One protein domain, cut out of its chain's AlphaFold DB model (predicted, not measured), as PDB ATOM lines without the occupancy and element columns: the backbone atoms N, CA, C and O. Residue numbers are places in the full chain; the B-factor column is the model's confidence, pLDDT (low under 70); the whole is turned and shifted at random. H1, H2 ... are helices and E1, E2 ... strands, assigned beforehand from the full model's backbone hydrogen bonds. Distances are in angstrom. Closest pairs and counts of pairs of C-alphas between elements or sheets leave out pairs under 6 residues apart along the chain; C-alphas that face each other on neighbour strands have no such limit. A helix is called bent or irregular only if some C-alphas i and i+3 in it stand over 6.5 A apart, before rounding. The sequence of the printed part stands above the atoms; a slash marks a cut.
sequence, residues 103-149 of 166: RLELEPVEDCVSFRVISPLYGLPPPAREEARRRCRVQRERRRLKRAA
ATOM      1  N   ARG A 103     -27.027 -37.408 -43.182       81.31
ATOM      2  CA  ARG A 103     -27.825 -38.570 -42.806       81.31
ATOM      3  C   ARG A 103     -27.578 -39.688 -43.816       81.31
ATOM      4  O   ARG A 103     -27.401 -39.420 -45.003       81.31
ATOM      5  N   LEU A 104     -27.529 -40.921 -43.331       83.31
ATOM      6  CA  LEU A 104     -27.591 -42.108 -44.172       83.31
ATOM      7  C   LEU A 104     -28.975 -42.715 -44.021       83.31
ATOM      8  O   LEU A 104     -29.411 -42.949 -42.897       83.31
ATOM      9  N   GLU A 105     -29.634 -42.971 -45.140       82.19
ATOM     10  CA  GLU A 105     -30.878 -43.730 -45.188       82.19
ATOM     11  C   GLU A 105     -30.615 -45.033 -45.930       82.19
ATOM     12  O   GLU A 105     -29.950 -45.042 -46.966       82.19
ATOM     13  N   LEU A 106     -31.073 -46.144 -45.359       80.06
ATOM     14  CA  LEU A 106     -30.993 -47.434 -46.024       80.06
ATOM     15  C   LEU A 106     -32.050 -47.455 -47.125       80.06
ATOM     16  O   LEU A 106     -33.229 -47.237 -46.849       80.06
ATOM     17  N   GLU A 107     -31.637 -47.721 -48.355       78.88
ATOM     18  CA  GLU A 107     -32.590 -47.883 -49.445       78.88
ATOM     19  C   GLU A 107     -33.146 -49.311 -49.439       78.88
ATOM     20  O   GLU A 107     -32.400 -50.277 -49.227       78.88
ATOM     21  N   PRO A 108     -34.458 -49.474 -49.666       68.31
ATOM     22  CA  PRO A 108     -35.089 -50.779 -49.746       68.31
ATOM     23  C   PRO A 108     -34.813 -51.397 -51.121       68.31
ATOM     24  O   PRO A 108     -35.707 -51.519 -51.948       68.31
ATOM     25  N   VAL A 109     -33.562 -51.771 -51.376       72.88
ATOM     26  CA  VAL A 109     -33.201 -52.570 -52.551       72.88
ATOM     27  C   VAL A 109     -33.292 -54.046 -52.176       72.88
ATOM     28  O   VAL A 109     -32.879 -54.454 -51.081       72.88
ATOM     29  N   GLU A 110     -33.884 -54.843 -53.061       66.62
ATOM     30  CA  GLU A 110     -33.904 -56.296 -52.928       66.62
ATOM     31  C   GLU A 110     -32.475 -56.834 -53.030       66.62
ATOM     32  O   GLU A 110     -31.695 -56.438 -53.892       66.62
ATOM     33  N   ASP A 111     -32.109 -57.705 -52.094       66.12
ATOM     34  CA  ASP A 111     -30.865 -58.489 -52.098       66.12
ATOM     35  C   ASP A 111     -29.545 -57.715 -52.059       66.12
ATOM     36  O   ASP A 111     -28.465 -58.309 -52.035       66.12
ATOM     37  N   CYS A 112     -29.618 -56.396 -51.923       66.44
ATOM     38  CA  CYS A 112     -28.472 -55.522 -51.785       66.44
ATOM     39  C   CYS A 112     -28.617 -54.600 -50.570       66.44
ATOM     40  O   CYS A 112     -29.702 -54.362 -50.039       66.44
ATOM     41  N   VAL A 113     -27.481 -54.081 -50.111       69.62
ATOM     42  CA  VAL A 113     -27.424 -53.033 -49.093       69.62
ATOM     43  C   VAL A 113     -26.923 -51.769 -49.777       69.62
ATOM     44  O   VAL A 113     -25.723 -51.630 -50.018       69.62
ATOM     45  N   SER A 114     -27.836 -50.852 -50.091       76.75
ATOM     46  CA  SER A 114     -27.504 -49.517 -50.592       76.75
ATOM     47  C   SER A 114     -27.898 -48.437 -49.587       76.75
ATOM     48  O   SER A 114     -28.824 -48.586 -48.787       76.75
ATOM     49  N   PHE A 115     -27.135 -47.345 -49.598       79.62
ATOM     50  CA  PHE A 115     -27.325 -46.221 -48.689       79.62
ATOM     51  C   PHE A 115     -27.491 -44.935 -49.486       79.62
ATOM     52  O   PHE A 115     -26.600 -44.548 -50.247       79.62
ATOM     53  N   ARG A 116     -28.580 -44.219 -49.221       80.69
ATOM     54  CA  ARG A 116     -28.774 -42.853 -49.682       80.69
ATOM     55  C   ARG A 116     -28.109 -41.886 -48.715       80.69
ATOM     56  O   ARG A 116     -28.373 -41.892 -47.513       80.69
ATOM     57  N   VAL A 117     -27.243 -41.026 -49.242       83.06
ATOM     58  CA  VAL A 117     -26.590 -39.968 -48.462       83.06
ATOM     59  C   VAL A 117     -27.399 -38.683 -48.584       83.06
ATOM     60  O   VAL A 117     -27.439 -38.069 -49.650       83.06
ATOM     61  N   ILE A 118     -27.994 -38.231 -47.484       79.62
ATOM     62  CA  ILE A 118     -28.750 -36.979 -47.436       79.62
ATOM     63  C   ILE A 118     -27.899 -35.902 -46.781       79.62
ATOM     64  O   ILE A 118     -27.561 -35.958 -45.595       79.62
ATOM     65  N   SER A 119     -27.538 -34.898 -47.576       77.62
ATOM     66  CA  SER A 119     -26.791 -33.746 -47.081       77.62
ATOM     67  C   SER A 119     -27.676 -32.888 -46.167       77.62
ATOM     68  O   SER A 119     -28.812 -32.585 -46.536       77.62
ATOM     69  N   PRO A 120     -27.147 -32.410 -45.025       72.00
ATOM     70  CA  PRO A 120     -27.895 -31.561 -44.099       72.00
ATOM     71  C   PRO A 120     -28.256 -30.210 -44.736       72.00
ATOM     72  O   PRO A 120     -29.197 -29.549 -44.313       72.00
ATOM     73  N   LEU A 121     -27.572 -29.835 -45.826       71.25
ATOM     74  CA  LEU A 121     -27.889 -28.657 -46.634       71.25
ATOM     75  C   LEU A 121     -29.296 -28.713 -47.246       71.25
ATOM     76  O   LEU A 121     -29.892 -27.666 -47.483       71.25
ATOM     77  N   TYR A 122     -29.830 -29.911 -47.512       69.88
ATOM     78  CA  TYR A 122     -31.179 -30.067 -48.062       69.88
ATOM     79  C   TYR A 122     -32.286 -29.875 -47.018       69.88
ATOM     80  O   TYR A 122     -33.438 -29.720 -47.403       69.88
ATOM     81  N   GLY A 123     -31.946 -29.814 -45.726       69.88
ATOM     82  CA  GLY A 123     -32.878 -29.413 -44.669       69.88
ATOM     83  C   GLY A 123     -33.006 -27.895 -44.501       69.88
ATOM     84  O   GLY A 123     -33.883 -27.438 -43.780       69.88
ATOM     85  N   LEU A 124     -32.142 -27.104 -45.149       73.31
ATOM     86  CA  LEU A 124     -32.162 -25.642 -45.059       73.31
ATOM     87  C   LEU A 124     -33.095 -25.024 -46.113       73.31
ATOM     88  O   LEU A 124     -33.168 -25.562 -47.231       73.31
ATOM     89  N   PRO A 125     -33.733 -23.874 -45.810       82.81
ATOM     90  CA  PRO A 125     -34.470 -23.100 -46.802       82.81
ATOM     91  C   PRO A 125     -33.539 -22.638 -47.940       82.81
ATOM     92  O   PRO A 125     -32.331 -22.482 -47.713       82.81
ATOM     93  N   PRO A 126     -34.065 -22.415 -49.162       81.50
ATOM     94  CA  PRO A 126     -33.262 -22.117 -50.352       81.50
ATOM     95  C   PRO A 126     -32.162 -21.048 -50.172       81.50
ATOM     96  O   PRO A 126     -31.010 -21.363 -50.484       81.50
ATOM     97  N   PRO A 127     -32.420 -19.858 -49.587       81.94
ATOM     98  CA  PRO A 127     -31.377 -18.835 -49.439       81.94
ATOM     99  C   PRO A 127     -30.250 -19.263 -48.483       81.94
ATOM    100  O   PRO A 127     -29.065 -19.103 -48.782       81.94
ATOM    101  N   ALA A 128     -30.588 -19.897 -47.355       78.12
ATOM    102  CA  ALA A 128     -29.599 -20.402 -46.399       78.12
ATOM    103  C   ALA A 128     -28.774 -21.566 -46.980       78.12
ATOM    104  O   ALA A 128     -27.588 -21.725 -46.676       78.12
ATOM    105  N   ARG A 129     -29.389 -22.377 -47.850       78.06
ATOM    106  CA  ARG A 129     -28.724 -23.470 -48.566       78.06
ATOM    107  C   ARG A 129     -27.688 -22.951 -49.560       78.06
ATOM    108  O   ARG A 129     -26.598 -23.525 -49.640       78.06
ATOM    109  N   GLU A 130     -28.004 -21.909 -50.320       78.38
ATOM    110  CA  GLU A 130     -27.074 -21.302 -51.278       78.38
ATOM    111  C   GLU A 130     -25.858 -20.693 -50.587       78.38
ATOM    112  O   GLU A 130     -24.719 -20.965 -50.978       78.38
ATOM    113  N   GLU A 131     -26.083 -19.963 -49.498       80.00
ATOM    114  CA  GLU A 131     -25.012 -19.370 -48.702       80.00
ATOM    115  C   GLU A 131     -24.115 -20.448 -48.068       80.00
ATOM    116  O   GLU A 131     -22.883 -20.397 -48.156       80.00
ATOM    117  N   ALA A 132     -24.703 -21.514 -47.518       73.56
ATOM    118  CA  ALA A 132     -23.943 -22.648 -47.000       73.56
ATOM    119  C   ALA A 132     -23.117 -23.352 -48.100       73.56
ATOM    120  O   ALA A 132     -21.957 -23.716 -47.872       73.56
ATOM    121  N   ARG A 133     -23.660 -23.494 -49.319       76.25
ATOM    122  CA  ARG A 133     -22.918 -24.017 -50.483       76.25
ATOM    123  C   ARG A 133     -21.748 -23.108 -50.865       76.25
ATOM    124  O   ARG A 133     -20.650 -23.628 -51.098       76.25
ATOM    125  N   ARG A 134     -21.940 -21.782 -50.884       79.62
ATOM    126  CA  ARG A 134     -20.868 -20.799 -51.132       79.62
ATOM    127  C   ARG A 134     -19.748 -20.942 -50.104       79.62
ATOM    128  O   ARG A 134     -18.593 -21.141 -50.489       79.62
ATOM    129  N   ARG A 135     -20.076 -20.975 -48.807       79.31
ATOM    130  CA  ARG A 135     -19.100 -21.177 -47.717       79.31
ATOM    131  C   ARG A 135     -18.327 -22.485 -47.864       79.31
ATOM    132  O   ARG A 135     -17.097 -22.494 -47.770       79.31
ATOM    133  N   CYS A 136     -19.015 -23.589 -48.162       74.56
ATOM    134  CA  CYS A 136     -18.366 -24.872 -48.430       74.56
ATOM    135  C   CYS A 136     -17.411 -24.810 -49.633       74.56
ATOM    136  O   CYS A 136     -16.327 -25.397 -49.573       74.56
ATOM    137  N   ARG A 137     -17.779 -24.107 -50.713       76.56
ATOM    138  CA  ARG A 137     -16.927 -23.926 -51.901       76.56
ATOM    139  C   ARG A 137     -15.652 -23.163 -51.550       76.56
ATOM    140  O   ARG A 137     -14.563 -23.661 -51.831       76.56
ATOM    141  N   VAL A 138     -15.773 -22.034 -50.849       80.75
ATOM    142  CA  VAL A 138     -14.625 -21.236 -50.384       80.75
ATOM    143  C   VAL A 138     -13.713 -22.065 -49.477       80.75
ATOM    144  O   VAL A 138     -12.496 -22.079 -49.650       80.75
ATOM    145  N   GLN A 139     -14.283 -22.817 -48.532       73.69
ATOM    146  CA  GLN A 139     -13.497 -23.640 -47.615       73.69
ATOM    147  C   GLN A 139     -12.767 -24.786 -48.335       73.69
ATOM    148  O   GLN A 139     -11.641 -25.129 -47.963       73.69
ATOM    149  N   ARG A 140     -13.373 -25.374 -49.375       74.06
ATOM    150  CA  ARG A 140     -12.725 -26.382 -50.227       74.06
ATOM    151  C   ARG A 140     -11.561 -25.793 -51.017       74.06
ATOM    152  O   ARG A 140     -10.494 -26.398 -50.990       74.06
ATOM    153  N   GLU A 141     -11.735 -24.630 -51.644       76.81
ATOM    154  CA  GLU A 141     -10.648 -23.947 -52.364       76.81
ATOM    155  C   GLU A 141      -9.507 -23.582 -51.403       76.81
ATOM    156  O   GLU A 141      -8.361 -23.943 -51.650       76.81
ATOM    157  N   ARG A 142      -9.806 -23.030 -50.217       76.69
ATOM    158  CA  ARG A 142      -8.789 -22.769 -49.176       76.69
ATOM    159  C   ARG A 142      -8.021 -24.031 -48.774       76.69
ATOM    160  O   ARG A 142      -6.802 -23.997 -48.631       76.69
ATOM    161  N   ARG A 143      -8.708 -25.164 -48.587       73.88
ATOM    162  CA  ARG A 143      -8.059 -26.453 -48.275       73.88
ATOM    163  C   ARG A 143      -7.238 -26.985 -49.450       73.88
ATOM    164  O   ARG A 143      -6.203 -27.601 -49.211       73.88
ATOM    165  N   ARG A 144      -7.688 -26.776 -50.690       74.44
ATOM    166  CA  ARG A 144      -6.963 -27.151 -51.911       74.44
ATOM    167  C   ARG A 144      -5.674 -26.346 -52.033       74.44
ATOM    168  O   ARG A 144      -4.626 -26.958 -52.184       74.44
ATOM    169  N   LEU A 145      -5.742 -25.027 -51.861       77.62
ATOM    170  CA  LEU A 145      -4.588 -24.127 -51.871       77.62
ATOM    171  C   LEU A 145      -3.586 -24.482 -50.769       77.62
ATOM    172  O   LEU A 145      -2.412 -24.674 -51.057       77.62
ATOM    173  N   LYS A 146      -4.049 -24.700 -49.528       74.75
ATOM    174  CA  LYS A 146      -3.178 -25.159 -48.428       74.75
ATOM    175  C   LYS A 146      -2.484 -26.490 -48.734       74.75
ATOM    176  O   LYS A 146      -1.338 -26.680 -48.352       74.75
ATOM    177  N   ARG A 147      -3.169 -27.421 -49.406       70.06
ATOM    178  CA  ARG A 147      -2.582 -28.709 -49.809       70.06
ATOM    179  C   ARG A 147      -1.607 -28.576 -50.975       70.06
ATOM    180  O   ARG A 147      -0.628 -29.303 -50.975       70.06
ATOM    181  N   ALA A 148      -1.876 -27.691 -51.934       69.06
ATOM    182  CA  ALA A 148      -0.964 -27.402 -53.039       69.06
ATOM    183  C   ALA A 148       0.326 -26.745 -52.523       69.06
ATOM    184  O   ALA A 148       1.411 -27.231 -52.818       69.06
ATOM    185  N   ALA A 149       0.197 -25.751 -51.636       71.56
ATOM    186  CA  ALA A 149       1.324 -25.119 -50.952       71.56
ATOM    187  C   ALA A 149       2.145 -26.129 -50.129       71.56
ATOM    188  O   ALA A 149       3.366 -26.153 -50.219       71.56
TER     189      ALA A 149
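This is residues 103 to 149 of the 166 residues of an uncharacterized protein of Setaria italica (UniProt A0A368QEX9). The model is an open V: one arm is a hairpin of two antiparallel strands, E1 and E2, the other arm is the single long helix H2, and the four-residue helix H1 sits at the corner between them. The space between the hairpin and H2 is empty, and the two arms are joined only by way of H1 and the short stretches beside it; the hairpin's loop, residues 108 to 113, sticks out at the end of one arm, and residues 134 to 149 of H2 stick out as the other. The printed part has 47 residues with two named strands and two named helices, in the order E1, E2, H1, H2 along the chain. The sheet has the order E1 - E2, antiparallel, and the class is mixed, helices and strands. The whole is extended, with a radius of gyration of the C-alphas of 15.9 A, and the C-alphas span 46 by 30 by 10 A along their three main axes, an outline that is only just flat.

The sheet is made of two strands of five residues each. E1 holds residues 103 to 107 and measures 12.4 A from first to last C-alpha; it begins at C-alpha 103, at (-27.825, -38.570, -42.806). E2 holds residues 114 to 118 and measures 13.0 A; its last C-alpha, of Ile 118, stands at (-28.750, -36.979, -47.436). H1 holds residues 120 to 123 and measures 5.5 A. H2 is the longest helix, with 24 residues, from Pro 126 to Ala 149, and measures 34.7 A. It begins at C-alpha 126, at (-33.262, -22.117, -50.352), and ends at C-alpha 149, at (1.324, -25.119, -50.952). Neither helix is bent.

E1 and E2 are antiparallel neighbours and form a hairpin, with 146 degrees between their N-to-C directions. Their C-alphas that face each other include those of Leu 106 and Phe 115, 4.7 A apart, and those of Glu 107 and Ser 114, 5.5 A apart. Across the pair, N 105 and O 116 are within hydrogen-bond range at 2.9 A, and N 118 and O 103 at 2.8 A. Beyond the sheet, the closest C-alphas of E1 and H1 are those of Arg 103 and Pro 120, 7.1 A apart, the one pair of these two elements within 8 A. H1 and H2 touch, with 4 pairs of C-alphas within 8 A; the closest are those of Leu 121 and Arg 129, 5.6 A apart. H2 touches H1 with residues 129 to 133 alone. H2 is apart from both E1 and E2. In H2 every O i to N i+4 pair is within hydrogen-bond range, while H1 is too short for such a pair and has its one O i to N i+3 pair within range.

The two C-alphas farthest apart are those of Glu 110, in the hairpin's link, and Ala 149, at 47.1 A; the first and last printed C-alphas, of Arg 103 and Ala 149, are 33.1 A apart. Residues 108 to 113 stand free, and so do residues 134 to 149, which belong to H2. The printed part runs from residue 103 to residue 149 with no cut, within a full chain of 166 residues. The link from E1 to E2 has 6 residues and is short; the links from E2 to H1, with 1 residue, and from H1 to H2, with 2 residues, are tight. The mean pLDDT of the printed part is 75.8, and confidence is low, under 70, at residue 108, residues 110 to 113, residues 122 to 123 and residue 148.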